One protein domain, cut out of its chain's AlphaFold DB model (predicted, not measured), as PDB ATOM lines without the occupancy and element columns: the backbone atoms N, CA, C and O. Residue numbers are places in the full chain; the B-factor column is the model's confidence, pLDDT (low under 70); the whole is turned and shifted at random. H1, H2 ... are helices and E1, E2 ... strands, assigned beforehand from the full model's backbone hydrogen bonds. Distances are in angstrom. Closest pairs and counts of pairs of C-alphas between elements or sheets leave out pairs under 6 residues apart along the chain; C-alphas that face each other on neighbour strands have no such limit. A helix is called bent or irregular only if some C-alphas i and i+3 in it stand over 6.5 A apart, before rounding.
ATOM      1  N   LYS A 160     200.674 220.205 100.337       64.81
ATOM      2  CA  LYS A 160     199.807 219.163  99.750       64.81
ATOM      3  C   LYS A 160     199.697 217.919 100.636       64.81
ATOM      4  O   LYS A 160     198.591 217.427 100.838       64.81
ATOM      5  N   LYS A 161     200.809 217.475 101.237       69.62
ATOM      6  CA  LYS A 161     200.817 216.322 102.155       69.62
ATOM      7  C   LYS A 161     200.004 216.546 103.436       69.62
ATOM      8  O   LYS A 161     199.457 215.605 103.989       69.62
ATOM      9  N   PHE A 162     199.890 217.794 103.888       73.19
ATOM     10  CA  PHE A 162     199.136 218.167 105.085       73.19
ATOM     11  C   PHE A 162     197.691 218.583 104.781       73.19
ATOM     12  O   PHE A 162     196.906 218.755 105.710       73.19
ATOM     13  N   ASN A 163     197.292 218.717 103.512       78.25
ATOM     14  CA  ASN A 163     195.912 219.068 103.154       78.25
ATOM     15  C   ASN A 163     194.902 218.027 103.655       78.25
ATOM     16  O   ASN A 163     193.816 218.393 104.107       78.25
ATOM     17  N   ALA A 164     195.278 216.745 103.626       81.81
ATOM     18  CA  ALA A 164     194.498 215.667 104.227       81.81
ATOM     19  C   ALA A 164     194.310 215.899 105.737       81.81
ATOM     20  O   ALA A 164     193.181 215.921 106.227       81.81
ATOM     21  N   LEU A 165     195.402 216.179 106.454       83.31
ATOM     22  CA  LEU A 165     195.379 216.479 107.885       83.31
ATOM     23  C   LEU A 165     194.530 217.716 108.219       83.31
ATOM     24  O   LEU A 165     193.784 217.702 109.195       83.31
ATOM     25  N   LEU A 166     194.576 218.771 107.398       81.31
ATOM     26  CA  LEU A 166     193.762 219.977 107.596       81.31
ATOM     27  C   LEU A 166     192.256 219.688 107.539       81.31
ATOM     28  O   LEU A 166     191.496 220.305 108.287       81.31
ATOM     29  N   LYS A 167     191.814 218.764 106.677       85.44
ATOM     30  CA  LYS A 167     190.416 218.308 106.650       85.44
ATOM     31  C   LYS A 167     190.073 217.538 107.925       85.44
ATOM     32  O   LYS A 167     189.076 217.870 108.562       85.44
ATOM     33  N   VAL A 168     190.936 216.613 108.354       86.50
ATOM     34  CA  VAL A 168     190.740 215.831 109.591       86.50
ATOM     35  C   VAL A 168     190.628 216.741 110.815       86.50
ATOM     36  O   VAL A 168     189.709 216.584 111.615       86.50
ATOM     37  N   MET A 169     191.488 217.758 110.926       82.44
ATOM     38  CA  MET A 169     191.425 218.750 112.010       82.44
ATOM     39  C   MET A 169     190.119 219.559 112.024       82.44
ATOM     40  O   MET A 169     189.714 220.039 113.078       82.44
ATOM     41  N   LYS A 170     189.454 219.708 110.871       84.88
ATOM     42  CA  LYS A 170     188.125 220.330 110.743       84.88
ATOM     43  C   LYS A 170     186.975 219.340 110.963       84.88
ATOM     44  O   LYS A 170     185.822 219.708 110.769       84.88
ATOM     45  N   GLY A 171     187.271 218.092 111.328       86.12
ATOM     46  CA  GLY A 171     186.277 217.028 111.461       86.12
ATOM     47  C   GLY A 171     185.751 216.515 110.120       86.12
ATOM     48  O   GLY A 171     184.656 215.964 110.079       86.12
ATOM     49  N   LEU A 172     186.498 216.698 109.027       90.25
ATOM     50  CA  LEU A 172     186.133 216.255 107.680       90.25
ATOM     51  C   LEU A 172     187.037 215.110 107.212       90.25
ATOM     52  O   LEU A 172     188.238 215.089 107.476       90.25
ATOM     53  N   HIS A 173     186.464 214.163 106.478       85.88
ATOM     54  CA  HIS A 173     187.171 213.032 105.906       85.88
ATOM     55  C   HIS A 173     188.225 213.523 104.892       85.88
ATOM     56  O   HIS A 173     187.896 214.323 104.007       85.88
ATOM     57  N   PRO A 174     189.485 213.055 104.970       85.81
ATOM     58  CA  PRO A 174     190.608 213.616 104.207       85.81
ATOM     59  C   PRO A 174     190.446 213.491 102.683       85.81
ATOM     60  O   PRO A 174     190.857 214.385 101.938       85.81
ATOM     61  N   VAL A 175     189.785 212.429 102.215       84.19
ATOM     62  CA  VAL A 175     189.501 212.211 100.787       84.19
ATOM     63  C   VAL A 175     188.168 212.868 100.406       84.19
ATOM     64  O   VAL A 175     188.164 213.968  99.855       84.19
ATOM     65  N   SER A 176     187.044 212.259 100.799       85.94
ATOM     66  CA  SER A 176     185.680 212.686 100.437       85.94
ATOM     67  C   SER A 176     185.211 214.057 100.953       85.94
ATOM     68  O   SER A 176     184.254 214.595 100.407       85.94
ATOM     69  N   GLY A 177     185.815 214.625 102.004       86.44
ATOM     70  CA  GLY A 177     185.401 215.915 102.576       86.44
ATOM     71  C   GLY A 177     184.094 215.898 103.383       86.44
ATOM     72  O   GLY A 177     183.697 216.944 103.887       86.44
ATOM     73  N   LYS A 178     183.440 214.741 103.543       90.00
ATOM     74  CA  LYS A 178     182.243 214.576 104.390       90.00
ATOM     75  C   LYS A 178     182.611 214.624 105.884       90.00
ATOM     76  O   LYS A 178     183.746 214.288 106.210       90.00
ATOM     77  N   PRO A 179     181.697 214.983 106.802       91.62
ATOM     78  CA  PRO A 179     181.960 214.912 108.242       91.62
ATOM     79  C   PRO A 179     182.437 213.519 108.680       91.62
ATOM     80  O   PRO A 179     181.886 212.504 108.253       91.62
ATOM     81  N   VAL A 180     183.471 213.467 109.522       85.56
ATOM     82  CA  VAL A 180     183.996 212.208 110.064       85.56
ATOM     83  C   VAL A 180     183.032 211.669 111.111       85.56
ATOM     84  O   VAL A 180     182.721 212.338 112.094       85.56
ATOM     85  N   VAL A 181     182.608 210.422 110.920       82.44
ATOM     86  CA  VAL A 181     181.854 209.662 111.916       82.44
ATOM     87  C   VAL A 181     182.801 208.658 112.560       82.44
ATOM     88  O   VAL A 181     183.220 207.689 111.928       82.44
ATOM     89  N   TRP A 182     183.151 208.891 113.822       78.81
ATOM     90  CA  TRP A 182     184.016 207.993 114.584       78.81
ATOM     91  C   TRP A 182     183.228 206.749 115.006       78.81
ATOM     92  O   TRP A 182     182.435 206.793 115.948       78.81
ATOM     93  N   LYS A 183     183.432 205.626 114.310       73.00
ATOM     94  CA  LYS A 183     182.968 204.319 114.796       73.00
ATOM     95  C   LYS A 183     183.901 203.850 115.920       73.00
ATOM     96  O   LYS A 183     185.103 204.078 115.867       73.00
ATOM     97  N   LYS A 184     183.337 203.208 116.948       57.12
ATOM     98  CA  LYS A 184     184.028 202.884 118.209       57.12
ATOM     99  C   LYS A 184     185.012 201.695 118.231       57.12
ATOM    100  O   LYS A 184     185.694 201.606 119.251       57.12
ATOM    101  N   PRO A 185     185.125 200.762 117.260       73.00
ATOM    102  CA  PRO A 185     186.015 199.629 117.482       73.00
ATOM    103  C   PRO A 185     187.474 200.091 117.423       73.00
ATOM    104  O   PRO A 185     187.947 200.597 116.407       73.00
ATOM    105  N   THR A 186     188.183 199.930 118.534       78.50
ATOM    106  CA  THR A 186     189.636 200.079 118.586       78.50
ATOM    107  C   THR A 186     190.273 198.880 117.900       78.50
ATOM    108  O   THR A 186     189.983 197.743 118.267       78.50
ATOM    109  N   ILE A 187     191.154 199.127 116.936       77.62
ATOM    110  CA  ILE A 187     191.907 198.083 116.239       77.62
ATOM    111  C   ILE A 187     193.335 198.063 116.810       77.62
ATOM    112  O   ILE A 187     193.928 199.133 116.976       77.62
ATOM    113  N   PRO A 188     193.903 196.885 117.131       86.44
ATOM    114  CA  PRO A 188     195.309 196.761 117.501       86.44
ATOM    115  C   PRO A 188     196.244 197.407 116.470       86.44
ATOM    116  O   PRO A 188     196.126 197.156 115.273       86.44
ATOM    117  N   TRP A 189     197.218 198.194 116.940       83.31
ATOM    118  CA  TRP A 189     198.146 198.937 116.076       83.31
ATOM    119  C   TRP A 189     198.889 198.044 115.067       83.31
ATOM    120  O   TRP A 189     199.076 198.433 113.921       83.31
ATOM    121  N   VAL A 190     199.252 196.822 115.471       86.88
ATOM    122  CA  VAL A 190     199.933 195.845 114.605       86.88
ATOM    123  C   VAL A 190     199.084 195.465 113.389       86.88
ATOM    124  O   VAL A 190     199.619 195.384 112.292       86.88
ATOM    125  N   LEU A 191     197.768 195.291 113.558       84.75
ATOM    126  CA  LEU A 191     196.869 194.975 112.444       84.75
ATOM    127  C   LEU A 191     196.710 196.162 111.496       84.75
ATOM    128  O   LEU A 191     196.618 195.974 110.291       84.75
ATOM    129  N   LEU A 192     196.726 197.390 112.026       82.56
ATOM    130  CA  LEU A 192     196.689 198.584 111.185       82.56
ATOM    131  C   LEU A 192     197.950 198.697 110.322       82.56
ATOM    132  O   LEU A 192     197.843 199.053 109.159       82.56
ATOM    133  N   LEU A 193     199.130 198.389 110.876       85.25
ATOM    134  CA  LEU A 193     200.396 198.435 110.136       85.25
ATOM    135  C   LEU A 193     200.452 197.434 108.975       85.25
ATOM    136  O   LEU A 193     201.124 197.714 107.987       85.25
ATOM    137  N   MET A 194     199.755 196.299 109.088       85.94
ATOM    138  CA  MET A 194     199.672 195.294 108.020       85.94
ATOM    139  C   MET A 194     198.910 195.792 106.786       85.94
ATOM    140  O   MET A 194     199.134 195.283 105.698       85.94
ATOM    141  N   GLU A 195     198.042 196.794 106.937       84.06
ATOM    142  CA  GLU A 195     197.273 197.395 105.835       84.06
ATOM    143  C   GLU A 195     198.032 198.569 105.173       84.06
ATOM    144  O   GLU A 195     197.424 199.421 104.531       84.06
ATOM    145  N   GLU A 196     199.353 198.656 105.381       86.62
ATOM    146  CA  GLU A 196     200.264 199.655 104.795       86.62
ATOM    147  C   GLU A 196     199.742 201.110 104.847       86.62
ATOM    148  O   GLU A 196     199.588 201.789 103.827       86.62
ATOM    149  N   PRO A 197     199.450 201.632 106.052       87.56
ATOM    150  CA  PRO A 197     198.828 202.934 106.208       87.56
ATOM    151  C   PRO A 197     199.768 204.071 105.787       87.56
ATOM    152  O   PRO A 197     200.926 204.145 106.202       87.56
ATOM    153  N   VAL A 198     199.231 205.046 105.057       86.50
ATOM    154  CA  VAL A 198     199.964 206.248 104.649       86.50
ATOM    155  C   VAL A 198     199.918 207.289 105.769       86.50
ATOM    156  O   VAL A 198     198.844 207.775 106.131       86.50
ATOM    157  N   ASP A 199     201.080 207.663 106.314       86.00
ATOM    158  CA  ASP A 199     201.196 208.737 107.313       86.00
ATOM    159  C   ASP A 199     200.832 210.095 106.689       86.00
ATOM    160  O   ASP A 199     201.513 210.601 105.791       86.00
ATOM    161  N   ILE A 200     199.753 210.704 107.184       84.00
ATOM    162  CA  ILE A 200     199.295 212.042 106.774       84.00
ATOM    163  C   ILE A 200     199.674 213.130 107.798       84.00
ATOM    164  O   ILE A 200     199.345 214.307 107.623       84.00
ATOM    165  N   GLY A 201     200.422 212.760 108.841       78.31
ATOM    166  CA  GLY A 201     200.995 213.628 109.859       78.31
ATOM    167  C   GLY A 201     200.186 213.681 111.154       78.31
ATOM    168  O   GLY A 201     198.978 213.479 111.190       78.31
ATOM    169  N   GLY A 202     200.863 214.011 112.260       73.25
ATOM    170  CA  GLY A 202     200.207 214.209 113.557       73.25
ATOM    171  C   GLY A 202     199.594 212.938 114.153       73.25
ATOM    172  O   GLY A 202     198.609 213.058 114.875       73.25
ATOM    173  N   TRP A 203     200.176 211.765 113.863       77.75
ATOM    174  CA  TRP A 203     199.651 210.435 114.219       77.75
ATOM    175  C   TRP A 203     198.327 210.070 113.538       77.75
ATOM    176  O   TRP A 203     197.625 209.164 113.981       77.75
ATOM    177  N   TRP A 204     197.994 210.763 112.452       84.00
ATOM    178  CA  TRP A 204     196.895 210.391 111.578       84.00
ATOM    179  C   TRP A 204     197.420 209.599 110.393       84.00
ATOM    180  O   TRP A 204     198.436 209.949 109.793       84.00
ATOM    181  N   TYR A 205     196.673 208.564 110.037       86.12
ATOM    182  CA  TYR A 205     197.013 207.645 108.968       86.12
ATOM    183  C   TYR A 205     195.819 207.478 108.038       86.12
ATOM    184  O   TYR A 205     194.671 207.462 108.491       86.12
ATOM    185  N   LEU A 206     196.093 207.376 106.742       86.62
ATOM    186  CA  LEU A 206     195.108 207.049 105.725       86.62
ATOM    187  C   LEU A 206     195.320 205.600 105.297       86.62
ATOM    188  O   LEU A 206     196.409 205.245 104.857       86.62
ATOM    189  N   LEU A 207     194.283 204.777 105.428       85.00
ATOM    190  CA  LEU A 207     194.303 203.432 104.866       85.00
ATOM    191  C   LEU A 207     194.154 203.512 103.337       85.00
ATOM    192  O   LEU A 207     193.380 204.355 102.861       85.00
TER     193      LEU A 207
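This is residues 160 to 207 of the 259 residues of an uncharacterized protein of marine sediment metagenome (UniProt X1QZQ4). A small two-strand hairpin, E1 and E2, has helix H1 beside it, while residues 170 to 188 swing in a wide arc from H1 to the short helix H2. The printed part has 48 residues, under half in named elements (H1, H2, E1, E2 along the chain); the class is mixed and the sheet, E1 - E2, antiparallel. It is only just compact, close to loose, with a radius of gyration of the C-alphas of 11.2 A and spans of 27 by 24 by 17 A.

E1, residues 198 to 201, and E2, residues 204 to 206, form a hairpin, antiparallel at 149 degrees; N 198 and O 206 are within hydrogen-bond range at 2.8 A. The closest C-alphas of H1, residues 160 to 169, and E1 are those of Leu 165 and Ile 200, 6.0 A apart. H2, residues 189 to 194, is apart from H1 and E2. Every O i to N i+4 pair is within hydrogen-bond range in H2, and 4 of 6 in H1.

H1 begins at C-alpha 160 (199.807, 219.163, 99.750), measures 14.9 A and is only just irregular, with C-alphas 161 and 164 6.7 A apart. H2 measures 9.0 A, E1 9.1 A and E2 7.0 A, ending at C-alpha 206 (195.108, 207.049, 105.725).

The printed part has no cut. The link H1 to H2 is long. Residues 160 to 161 and 184 have pLDDT under 70.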